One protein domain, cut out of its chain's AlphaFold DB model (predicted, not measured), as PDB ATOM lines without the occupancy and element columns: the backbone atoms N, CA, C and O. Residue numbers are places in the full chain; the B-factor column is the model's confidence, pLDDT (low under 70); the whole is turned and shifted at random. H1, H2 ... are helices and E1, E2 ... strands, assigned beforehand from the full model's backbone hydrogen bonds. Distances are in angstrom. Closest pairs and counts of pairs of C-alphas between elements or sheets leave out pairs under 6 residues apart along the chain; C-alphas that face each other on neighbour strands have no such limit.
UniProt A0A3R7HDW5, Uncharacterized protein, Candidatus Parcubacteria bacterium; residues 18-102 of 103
ATOM      1  N   TYR A  18     141.522 164.532 111.211       96.50
ATOM      2  CA  TYR A  18     142.380 163.832 112.163       96.50
ATOM      3  C   TYR A  18     143.390 164.775 112.795       96.50
ATOM      4  O   TYR A  18     144.064 165.538 112.103       96.50
ATOM      5  N   ASP A  19     143.525 164.697 114.109       96.94
ATOM      6  CA  ASP A  19     144.480 165.467 114.887       96.94
ATOM      7  C   ASP A  19     145.763 164.663 115.111       96.94
ATOM      8  O   ASP A  19     145.742 163.565 115.663       96.94
ATOM      9  N   LEU A  20     146.901 165.237 114.724       97.44
ATOM     10  CA  LEU A  20     148.231 164.779 115.104       97.44
ATOM     11  C   LEU A  20     148.663 165.516 116.371       97.44
ATOM     12  O   LEU A  20     149.094 166.678 116.329       97.44
ATOM     13  N   LEU A  21     148.520 164.837 117.506       95.81
ATOM     14  CA  LEU A  21     148.843 165.349 118.835       95.81
ATOM     15  C   LEU A  21     150.186 164.796 119.320       95.81
ATOM     16  O   LEU A  21     150.636 163.743 118.884       95.81
ATOM     17  N   PHE A  22     150.809 165.500 120.265       93.50
ATOM     18  CA  PHE A  22     152.112 165.147 120.835       93.50
ATOM     19  C   PHE A  22     152.005 165.166 122.366       93.50
ATOM     20  O   PHE A  22     152.231 166.212 122.976       93.50
ATOM     21  N   ALA A  23     151.577 164.062 122.995       82.31
ATOM     22  CA  ALA A  23     151.353 164.009 124.448       82.31
ATOM     23  C   ALA A  23     151.388 162.575 125.036       82.31
ATOM     24  O   ALA A  23     150.375 161.881 124.995       82.31
ATOM     25  N   PRO A  24     152.506 162.102 125.633       83.06
ATOM     26  CA  PRO A  24     153.886 162.571 125.461       83.06
ATOM     27  C   PRO A  24     154.500 162.116 124.125       83.06
ATOM     28  O   PRO A  24     155.603 162.525 123.787       83.06
ATOM     29  N   CYS A  25     153.800 161.247 123.395       91.38
ATOM     30  CA  CYS A  25     154.209 160.652 122.126       91.38
ATOM     31  C   CYS A  25     153.305 161.153 120.986       91.38
ATOM     32  O   CYS A  25     152.206 161.648 121.270       91.38
ATOM     33  N   PRO A  26     153.735 161.032 119.718       95.56
ATOM     34  CA  PRO A  26     152.907 161.371 118.569       95.56
ATOM     35  C   PRO A  26     151.734 160.390 118.443       95.56
ATOM     36  O   PRO A  26     151.929 159.172 118.380       95.56
ATOM     37  N   ILE A  27     150.515 160.920 118.393       96.56
ATOM     38  CA  ILE A  27     149.282 160.143 118.254       96.56
ATOM     39  C   ILE A  27     148.380 160.749 117.181       96.56
ATOM     40  O   ILE A  27     148.292 161.970 117.059       96.56
ATOM     41  N   TRP A  28     147.680 159.885 116.455       97.19
ATOM     42  CA  TRP A  28     146.496 160.263 115.699       97.19
ATOM     43  C   TRP A  28     145.266 160.162 116.591       97.19
ATOM     44  O   TRP A  28     145.066 159.153 117.273       97.19
ATOM     45  N   ASP A  29     144.442 161.194 116.549       96.00
ATOM     46  CA  ASP A  29     143.174 161.310 117.254       96.00
ATOM     47  C   ASP A  29     142.075 161.740 116.274       96.00
ATOM     48  O   ASP A  29     142.330 162.496 115.336       96.00
ATOM     49  N   ALA A  30     140.857 161.247 116.478       93.44
ATOM     50  CA  ALA A  30     139.675 161.740 115.787       93.44
ATOM     51  C   ALA A  30     138.582 162.049 116.811       93.44
ATOM     52  O   ALA A  30     138.060 161.155 117.487       93.44
ATOM     53  N   ALA A  31     138.214 163.328 116.910       88.81
ATOM     54  CA  ALA A  31     137.163 163.815 117.802       88.81
ATOM     55  C   ALA A  31     137.340 163.395 119.281       88.81
ATOM     56  O   ALA A  31     136.362 163.094 119.968       88.81
ATOM     57  N   GLY A  32     138.578 163.385 119.779       89.62
ATOM     58  CA  GLY A  32     138.932 163.029 121.154       89.62
ATOM     59  C   GLY A  32     139.094 161.528 121.401       89.62
ATOM     60  O   GLY A  32     139.273 161.124 122.553       89.62
ATOM     61  N   ASN A  33     139.004 160.705 120.354       91.50
ATOM     62  CA  ASN A  33     139.304 159.282 120.425       91.50
ATOM     63  C   ASN A  33     140.667 159.009 119.795       91.50
ATOM     64  O   ASN A  33     140.856 159.194 118.590       91.50
ATOM     65  N   GLN A  34     141.594 158.490 120.602       94.50
ATOM     66  CA  GLN A  34     142.894 158.055 120.109       94.50
ATOM     67  C   GLN A  34     142.712 156.924 119.088       94.50
ATOM     68  O   GLN A  34     142.229 155.842 119.423       94.50
ATOM     69  N   ILE A  35     143.173 157.166 117.865       94.56
ATOM     70  CA  ILE A  35     143.141 156.214 116.753       94.56
ATOM     71  C   ILE A  35     144.401 155.356 116.759       94.56
ATOM     72  O   ILE A  35     144.337 154.127 116.721       94.56
ATOM     73  N   LEU A  36     145.567 156.002 116.842       94.81
ATOM     74  CA  LEU A  36     146.854 155.328 116.712       94.81
ATOM     75  C   LEU A  36     147.943 156.046 117.506       94.81
ATOM     76  O   LEU A  36     148.124 157.249 117.365       94.81
ATOM     77  N   ASN A  37     148.732 155.293 118.274       94.62
ATOM     78  CA  ASN A  37     150.002 155.785 118.800       94.62
ATOM     79  C   ASN A  37     151.126 155.449 117.812       94.62
ATOM     80  O   ASN A  37     151.365 154.282 117.482       94.62
ATOM     81  N   LEU A  38     151.788 156.481 117.297       94.12
ATOM     82  CA  LEU A  38     152.767 156.341 116.226       94.12
ATOM     83  C   LEU A  38     154.127 155.892 116.749       94.12
ATOM     84  O   LEU A  38     154.833 155.174 116.040       94.12
ATOM     85  N   ASN A  39     154.474 156.274 117.975       89.50
ATOM     86  CA  ASN A  39     155.761 155.953 118.568       89.50
ATOM     87  C   ASN A  39     155.659 155.897 120.105       89.50
ATOM     88  O   ASN A  39     156.001 156.861 120.778       89.50
ATOM     89  N   PRO A  40     155.191 154.782 120.697       87.75
ATOM     90  CA  PRO A  40     154.905 154.722 122.133       87.75
ATOM     91  C   PRO A  40     156.121 154.890 123.055       87.75
ATOM     92  O   PRO A  40     155.946 155.049 124.259       87.75
ATOM     93  N   GLN A  41     157.335 154.772 122.514       88.06
ATOM     94  CA  GLN A  41     158.585 154.777 123.280       88.06
ATOM     95  C   GLN A  41     159.405 156.053 123.077       88.06
ATOM     96  O   GLN A  41     160.400 156.248 123.774       88.06
ATOM     97  N   ASP A  42     159.026 156.908 122.128       87.25
ATOM     98  CA  ASP A  42     159.819 158.069 121.748       87.25
ATOM     99  C   ASP A  42     158.892 159.240 121.349       87.25
ATOM    100  O   ASP A  42     157.956 159.058 120.567       87.25
ATOM    101  N   PRO A  43     159.112 160.446 121.916       89.81
ATOM    102  CA  PRO A  43     158.268 161.614 121.677       89.81
ATOM    103  C   PRO A  43     158.336 162.160 120.243       89.81
ATOM    104  O   PRO A  43     157.524 163.017 119.887       89.81
ATOM    105  N   TYR A  44     159.289 161.713 119.425       92.56
ATOM    106  CA  TYR A  44     159.481 162.218 118.074       92.56
ATOM    107  C   TYR A  44     158.629 161.469 117.047       92.56
ATOM    108  O   TYR A  44     158.517 160.237 117.044       92.56
ATOM    109  N   LEU A  45     158.045 162.250 116.136       94.75
ATOM    110  CA  LEU A  45     157.383 161.740 114.942       94.75
ATOM    111  C   LEU A  45     158.413 161.095 114.008       94.75
ATOM    112  O   LEU A  45     159.504 161.631 113.823       94.75
ATOM    113  N   ASN A  46     158.034 159.978 113.392       93.88
ATOM    114  CA  ASN A  46     158.806 159.292 112.360       93.88
ATOM    115  C   ASN A  46     158.015 159.276 111.045       93.88
ATOM    116  O   ASN A  46     156.798 159.460 111.060       93.88
ATOM    117  N   SER A  47     158.707 159.039 109.931       96.31
ATOM    118  CA  SER A  47     158.093 158.875 108.607       96.31
ATOM    119  C   SER A  47     157.110 157.700 108.552       96.31
ATOM    120  O   SER A  47     157.189 156.768 109.357       96.31
ATOM    121  N   GLY A  48     156.217 157.723 107.566       96.50
ATOM    122  CA  GLY A  48     155.123 156.762 107.403       96.50
ATOM    123  C   GLY A  48     153.961 156.989 108.376       96.50
ATOM    124  O   GLY A  48     153.120 156.111 108.564       96.50
ATOM    125  N   CYS A  49     153.894 158.146 109.038       96.12
ATOM    126  CA  CYS A  49     152.819 158.464 109.970       96.12
ATOM    127  C   CYS A  49     151.470 158.642 109.267       96.12
ATOM    128  O   CYS A  49     150.454 158.212 109.815       96.12
ATOM    129  N   VAL A  50     151.456 159.226 108.064       96.88
ATOM    130  CA  VAL A  50     150.229 159.416 107.273       96.88
ATOM    131  C   VAL A  50     149.760 158.095 106.674       96.88
ATOM    132  O   VAL A  50     148.586 157.772 106.789       96.88
ATOM    133  N   GLU A  51     150.667 157.296 106.107       96.06
ATOM    134  CA  GLU A  51     150.339 155.975 105.546       96.06
ATOM    135  C   GLU A  51     149.622 155.102 106.585       96.06
ATOM    136  O   GLU A  51     148.519 154.615 106.342       96.06
ATOM    137  N   ARG A  52     150.176 155.026 107.800       96.62
ATOM    138  CA  ARG A  52     149.579 154.270 108.909       96.62
ATOM    139  C   ARG A  52     148.201 154.781 109.329       96.62
ATOM    140  O   ARG A  52     147.380 153.984 109.776       96.62
ATOM    141  N   LEU A  53     147.940 156.087 109.221       95.94
ATOM    142  CA  LEU A  53     146.604 156.639 109.464       95.94
ATOM    143  C   LEU A  53     145.619 156.154 108.401       95.94
ATOM    144  O   LEU A  53     144.546 155.664 108.748       95.94
ATOM    145  N   LEU A  54     145.987 156.282 107.124       93.62
ATOM    146  CA  LEU A  54     145.133 155.882 106.004       93.62
ATOM    147  C   LEU A  54     144.792 154.389 106.075       93.62
ATOM    148  O   LEU A  54     143.642 154.014 105.854       93.62
ATOM    149  N   GLU A  55     145.765 153.548 106.433       94.25
ATOM    150  CA  GLU A  55     145.564 152.113 106.649       94.25
ATOM    151  C   GLU A  55     144.610 151.829 107.814       94.25
ATOM    152  O   GLU A  55     143.640 151.089 107.643       94.25
ATOM    153  N   GLN A  56     144.857 152.432 108.982       94.75
ATOM    154  CA  GLN A  56     144.063 152.214 110.195       94.75
ATOM    155  C   GLN A  56     142.593 152.609 109.992       94.75
ATOM    156  O   GLN A  56     141.679 151.878 110.381       94.75
ATOM    157  N   GLU A  57     142.363 153.739 109.332       91.69
ATOM    158  CA  GLU A  57     141.031 154.301 109.087       91.69
ATOM    159  C   GLU A  57     140.409 153.817 107.768       91.69
ATOM    160  O   GLU A  57     139.290 154.196 107.427       91.69
ATOM    161  N   HIS A  58     141.104 152.945 107.028       90.25
ATOM    162  CA  HIS A  58     140.676 152.403 105.734       90.25
ATOM    163  C   HIS A  58     140.330 153.487 104.694       90.25
ATOM    164  O   HIS A  58     139.460 153.292 103.836       90.25
ATOM    165  N   LEU A  59     141.028 154.621 104.748       87.81
ATOM    166  CA  LEU A  59     140.851 155.742 103.832       87.81
ATOM    167  C   LEU A  59     141.506 155.406 102.491       87.81
ATOM    168  O   LEU A  59     142.715 155.197 102.403       87.81
ATOM    169  N   LYS A  60     140.703 155.340 101.427       85.00
ATOM    170  CA  LYS A  60     141.159 154.991 100.073       85.00
ATOM    171  C   LYS A  60     140.907 156.135  99.105       85.00
ATOM    172  O   LYS A  60     139.896 156.818  99.217       85.00
ATOM    173  N   GLY A  61     141.796 156.284  98.123       84.69
ATOM    174  CA  GLY A  61     141.637 157.278  97.055       84.69
ATOM    175  C   GLY A  61     141.726 158.722  97.548       84.69
ATOM    176  O   GLY A  61     141.103 159.606  96.973       84.69
ATOM    177  N   VAL A  62     142.460 158.955  98.635       89.12
ATOM    178  CA  VAL A  62     142.710 160.299  99.151       89.12
ATOM    179  C   VAL A  62     143.727 160.985  98.244       89.12
ATOM    180  O   VAL A  62     144.875 160.564  98.180       89.12
ATOM    181  N   GLU A  63     143.311 162.048  97.563       92.44
ATOM    182  CA  GLU A  63     144.185 162.803  96.651       92.44
ATOM    183  C   GLU A  63     144.583 164.174  97.199       92.44
ATOM    184  O   GLU A  63     145.577 164.763  96.760       92.44
ATOM    185  N   LYS A  64     143.783 164.715  98.128       94.44
ATOM    186  CA  LYS A  64     143.969 166.063  98.662       94.44
ATOM    187  C   LYS A  64     143.732 166.134 100.161       94.44
ATOM    188  O   LYS A  64     142.826 165.488 100.690       94.44
ATOM    189  N   CYS A  65     144.496 166.990 100.828       95.12
ATOM    190  CA  CYS A  65     144.238 167.358 102.212       95.12
ATOM    191  C   CYS A  65     144.542 168.831 102.499       95.12
ATOM    192  O   CYS A  65     145.276 169.507 101.779       95.12
ATOM    193  N   VAL A  66     143.977 169.339 103.584       97.38
ATOM    194  CA  VAL A  66     144.415 170.582 104.215       97.38
ATOM    195  C   VAL A  66     145.120 170.213 105.509       97.38
ATOM    196  O   VAL A  66     144.575 169.469 106.321       97.38
ATOM    197  N   VAL A  67     146.325 170.743 105.699       98.06
ATOM    198  CA  VAL A  67     147.071 170.644 106.953       98.06
ATOM    199  C   VAL A  67     146.895 171.953 107.701       98.06
ATOM    200  O   VAL A  67     147.344 173.008 107.253       98.06
ATOM    201  N   VAL A  68     146.254 171.885 108.856       97.75
ATOM    202  CA  VAL A  68     146.052 173.034 109.725       97.75
ATOM    203  C   VAL A  68     147.081 173.003 110.847       97.75
ATOM    204  O   VAL A  68     147.166 172.027 111.594       97.75
ATOM    205  N   ILE A  69     147.876 174.063 110.967       97.81
ATOM    206  CA  ILE A  69     148.875 174.220 112.024       97.81
ATOM    207  C   ILE A  69     148.232 174.964 113.186       97.81
ATOM    208  O   ILE A  69     147.714 176.071 113.040       97.81
ATOM    209  N   HIS A  70     148.311 174.363 114.369       96.31
ATOM    210  CA  HIS A  70     147.945 175.004 115.621       96.31
ATOM    211  C   HIS A  70     149.208 175.362 116.407       96.31
ATOM    212  O   HIS A  70     150.089 174.521 116.610       96.31
ATOM    213  N   SER A  71     149.261 176.582 116.944       92.75
ATOM    214  CA  SER A  71     150.386 177.066 117.758       92.75
ATOM    215  C   SER A  71     150.528 176.370 119.119       92.75
ATOM    216  O   SER A  71     151.579 176.453 119.750       92.75
ATOM    217  N   ILE A  72     149.514 175.618 119.560       89.88
ATOM    218  CA  ILE A  72     149.517 174.858 120.820       89.88
ATOM    219  C   ILE A  72     150.031 173.419 120.639       89.88
ATOM    220  O   ILE A  72     149.938 172.866 119.551       89.88
ATOM    221  N   GLY A  73     150.542 172.787 121.701       90.12
ATOM    222  CA  GLY A  73     151.027 171.391 121.699       90.12
ATOM    223  C   GLY A  73     152.552 171.255 121.598       90.12
ATOM    224  O   GLY A  73     153.252 172.264 121.507       90.12
ATOM    225  N   HIS A  74     153.073 170.023 121.585       93.44
ATOM    226  CA  HIS A  74     154.518 169.736 121.681       93.44
ATOM    227  C   HIS A  74     155.224 169.373 120.363       93.44
ATOM    228  O   HIS A  74     156.435 169.188 120.367       93.44
ATOM    229  N   GLY A  75     154.507 169.308 119.239       92.94
ATOM    230  CA  GLY A  75     155.119 169.162 117.917       92.94
ATOM    231  C   GLY A  75     155.933 170.394 117.523       92.94
ATOM    232  O   GLY A  75     155.696 171.502 118.021       92.94
ATOM    233  N   ASP A  76     156.867 170.205 116.600       94.12
ATOM    234  CA  ASP A  76     157.848 171.199 116.169       94.12
ATOM    235  C   ASP A  76     157.974 171.263 114.634       94.12
ATOM    236  O   ASP A  76     157.270 170.566 113.900       94.12
ATOM    237  N   GLU A  77     158.863 172.127 114.138       95.75
ATOM    238  CA  GLU A  77     159.098 172.283 112.698       95.75
ATOM    239  C   GLU A  77     159.573 170.971 112.064       95.75
ATOM    240  O   GLU A  77     159.163 170.620 110.963       95.75
ATOM    241  N   ARG A  78     160.388 170.187 112.778       96.00
ATOM    242  CA  ARG A  78     160.831 168.875 112.300       96.00
ATOM    243  C   ARG A  78     159.646 167.936 112.081       96.00
ATOM    244  O   ARG A  78     159.599 167.248 111.065       96.00
ATOM    245  N   SER A  79     158.689 167.930 113.001       96.12
ATOM    246  CA  SER A  79     157.457 167.150 112.887       96.12
ATOM    247  C   SER A  79     156.633 167.576 111.667       96.12
ATOM    248  O   SER A  79     156.136 166.719 110.941       96.12
ATOM    249  N   LEU A  80     156.551 168.883 111.388       97.31
ATOM    250  CA  LEU A  80     155.909 169.399 110.177       97.31
ATOM    251  C   LEU A  80     156.631 168.935 108.903       97.31
ATOM    252  O   LEU A  80     155.977 168.518 107.952       97.31
ATOM    253  N   GLN A  81     157.965 168.968 108.874       98.19
ATOM    254  CA  GLN A  81     158.737 168.503 107.715       98.19
ATOM    255  C   GLN A  81     158.540 167.007 107.449       98.19
ATOM    256  O   GLN A  81     158.408 166.611 106.294       98.19
ATOM    257  N   ILE A  82     158.465 166.184 108.499       98.00
ATOM    258  CA  ILE A  82     158.167 164.748 108.374       98.00
ATOM    259  C   ILE A  82     156.762 164.540 107.809       98.00
ATOM    260  O   ILE A  82     156.591 163.788 106.856       98.00
ATOM    261  N   LEU A  83     155.771 165.252 108.348       98.00
ATOM    262  CA  LEU A  83     154.392 165.175 107.875       98.00
ATOM    263  C   LEU A  83     154.268 165.555 106.390       98.00
ATOM    264  O   LEU A  83     153.580 164.879 105.631       98.00
ATOM    265  N   LYS A  84     154.953 166.623 105.966       98.50
ATOM    266  CA  LYS A  84     154.980 167.072 104.566       98.50
ATOM    267  C   LYS A  84     155.647 166.044 103.657       98.50
ATOM    268  O   LYS A  84     155.082 165.710 102.625       98.50
ATOM    269  N   ALA A  85     156.794 165.507 104.075       98.44
ATOM    270  CA  ALA A  85     157.502 164.477 103.324       98.44
ATOM    271  C   ALA A  85     156.657 163.206 103.140       98.44
ATOM    272  O   ALA A  85     156.679 162.618 102.063       98.44
ATOM    273  N   ASP A  86     155.885 162.807 104.154       98.00
ATOM    274  CA  ASP A  86     154.958 161.678 104.045       98.00
ATOM    275  C   ASP A  86     153.820 161.959 103.053       98.00
ATOM    276  O   ASP A  86     153.492 161.100 102.239       98.00
ATOM    277  N   LEU A  87     153.227 163.158 103.091       98.12
ATOM    278  CA  LEU A  87     152.190 163.556 102.129       98.12
ATOM    279  C   LEU A  87     152.732 163.584 100.695       98.12
ATOM    280  O   LEU A  87     152.079 163.069  99.790       98.12
ATOM    281  N   ASP A  88     153.938 164.125 100.503       98.19
ATOM    282  CA  ASP A  88     154.624 164.153  99.210       98.19
ATOM    283  C   ASP A  88     154.928 162.731  98.703       98.19
ATOM    284  O   ASP A  88     154.706 162.435  97.530       98.19
ATOM    285  N   ALA A  89     155.389 161.830  99.579       98.06
ATOM    286  CA  ALA A  89     155.680 160.436  99.235       98.06
ATOM    287  C   ALA A  89     154.429 159.637  98.836       98.06
ATOM    288  O   ALA A  89     154.520 158.719  98.023       98.06
ATOM    289  N   LEU A  90     153.270 159.999  99.388       96.62
ATOM    290  CA  LEU A  90     151.964 159.432  99.044       96.62
ATOM    291  C   LEU A  90     151.299 160.137  97.849       96.62
ATOM    292  O   LEU A  90     150.166 159.808  97.507       96.62
ATOM    293  N   GLU A  91     151.974 161.114  97.237       97.31
ATOM    294  CA  GLU A  91     151.455 161.952  96.146       97.31
ATOM    295  C   GLU A  91     150.150 162.699  96.504       97.31
ATOM    296  O   GLU A  91     149.375 163.097  95.626       97.31
ATOM    297  N   ILE A  92     149.908 162.943  97.800       96.25
ATOM    298  CA  ILE A  92     148.741 163.679  98.299       96.25
ATOM    299  C   ILE A  92     149.021 165.172  98.188       96.25
ATOM    300  O   ILE A  92     149.940 165.708  98.806       96.25
ATOM    301  N   LYS A  93     148.187 165.886  97.436       97.38
ATOM    302  CA  LYS A  93     148.306 167.341  97.300       97.38
ATOM    303  C   LYS A  93     147.793 168.011  98.563       97.38
ATOM    304  O   LYS A  93     146.684 167.720  99.004       97.38
ATOM    305  N   TYR A  94     148.544 168.961  99.107       98.00
ATOM    306  CA  TYR A  94     148.122 169.633 100.327       98.00
ATOM    307  C   TYR A  94     148.278 171.145 100.295       98.00
ATOM    308  O   TYR A  94     149.135 171.705  99.611       98.00
ATOM    309  N   GLN A  95     147.434 171.804 101.085       97.94
ATOM    310  CA  GLN A  95     147.589 173.204 101.449       97.94
ATOM    311  C   GLN A  95     147.813 173.310 102.953       97.94
ATOM    312  O   GLN A  95     147.169 172.611 103.733       97.94
ATOM    313  N   ILE A  96     148.709 174.209 103.351       97.56
ATOM    314  CA  ILE A  96     148.941 174.535 104.755       97.56
ATOM    315  C   ILE A  96     148.142 175.785 105.116       97.56
ATOM    316  O   ILE A  96     148.159 176.771 104.377       97.56
ATOM    317  N   VAL A  97     147.471 175.735 106.261       97.50
ATOM    318  CA  VAL A  97     146.825 176.881 106.906       97.50
ATOM    319  C   VAL A  97     147.383 176.995 108.317       97.50
ATOM    320  O   VAL A  97     147.221 176.073 109.112       97.50
ATOM    321  N   ASP A  98     148.035 178.105 108.646       96.38
ATOM    322  CA  ASP A  98     148.447 178.391 110.022       96.38
ATOM    323  C   ASP A  98     147.362 179.220 110.718       96.38
ATOM    324  O   ASP A  98     146.941 180.265 110.217       96.38
ATOM    325  N   PHE A  99     146.891 178.767 111.882       94.44
ATOM    326  CA  PHE A  99     145.911 179.518 112.670       94.44
ATOM    327  C   PHE A  99     146.406 180.903 113.096       94.44
ATOM    328  O   PHE A  99     145.580 181.789 113.306       94.44
ATOM    329  N   ASN A 100     147.717 181.112 113.211       91.75
ATOM    330  CA  ASN A 100     148.279 182.425 113.527       91.75
ATOM    331  C   ASN A 100     148.103 183.438 112.381       91.75
ATOM    332  O   ASN A 100     148.164 184.642 112.632       91.75
ATOM    333  N   ASP A 101     147.878 182.976 111.147       93.25
ATOM    334  CA  ASP A 101     147.703 183.844 109.977       93.25
ATOM    335  C   ASP A 101     146.265 184.378 109.844       93.25
ATOM    336  O   ASP A 101     146.005 185.303 109.065       93.25
ATOM    337  N   ILE A 102     145.320 183.815 110.603       90.19
ATOM    338  CA  ILE A 102     143.907 184.199 110.581       90.19
ATOM    339  C   ILE A 102     143.698 185.384 111.533       90.19
ATOM    340  O   ILE A 102     143.970 185.291 112.729       90.19
TER     341      ILE A 102
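What this domain is: This is residues 18 to 102 of the 103 residues of an uncharacterized protein of Candidatus Parcubacteria bacterium (UniProt A0A3R7HDW5). Two small sheets, each with a helix over one face, join where the helices meet: H1 covers part of the hairpins E1 E2 E3, and H2 packs on the strand pair E4 E5. The 85 printed residues hold five named strands and two named helices in the order E1 E2 E3 H1 E4 H2 E5. One sheet runs E1, E2, E3, antiparallel; the other is E4 and E5, parallel. The class is mixed, helices and strands, and the whole is compact, with a radius of gyration of the C-alphas of 12.4 A and spans of 32 by 31 by 24 A.

How they stand to each other: E1, residues 18 to 22, E2, residues 26 to 30, and E3, residues 33 to 37, form a meander, each strand the antiparallel neighbour of the one before. N 19 and O 29 are 2.8 A apart and N 28 and O 36 2.8 A, within hydrogen-bond range. H1, residues 49 to 56, is on this sheet at a height of 9.3 A, slantwise to the strands; the closest C-alphas of H1 and E2 are Leu 53 and Trp 28, 7.2 A. E4, residues 64 to 70, H2, residues 77 to 89, and E5, residues 93 to 98, make a strand-helix-strand unit, two parallel neighbour strands with a helix between, its crossover right-handed. N 67 and O 95 are 2.8 A apart, within hydrogen-bond range. The closest C-alphas of H2 and E5 are Leu 87 and Lys 93, 7.3 A. H2 touches H1 with residues 83 to 87 alone, closest at the C-alphas of Val 50 and Asp 86, 6.2 A, at a steep tilt of 56 degrees. In H1 and H2 every O i to N i+4 pair is within hydrogen-bond range. E1 and E4 are apart.

Where its parts are: E1 begins at C-alpha 18, (142.380, 163.832, 112.163). E4 measures 19.6 A, H2 18.3 A and E5 16.9 A; E5 ends at C-alpha 98, (148.447, 178.391, 110.022).

The domain as a whole: The two farthest C-alphas, of Gln 41 and Ile 102, are 35.2 A apart. The printed part has no cut; the link E3 to H1, 11 residues, is long. No printed residue is under 70 in pLDDT.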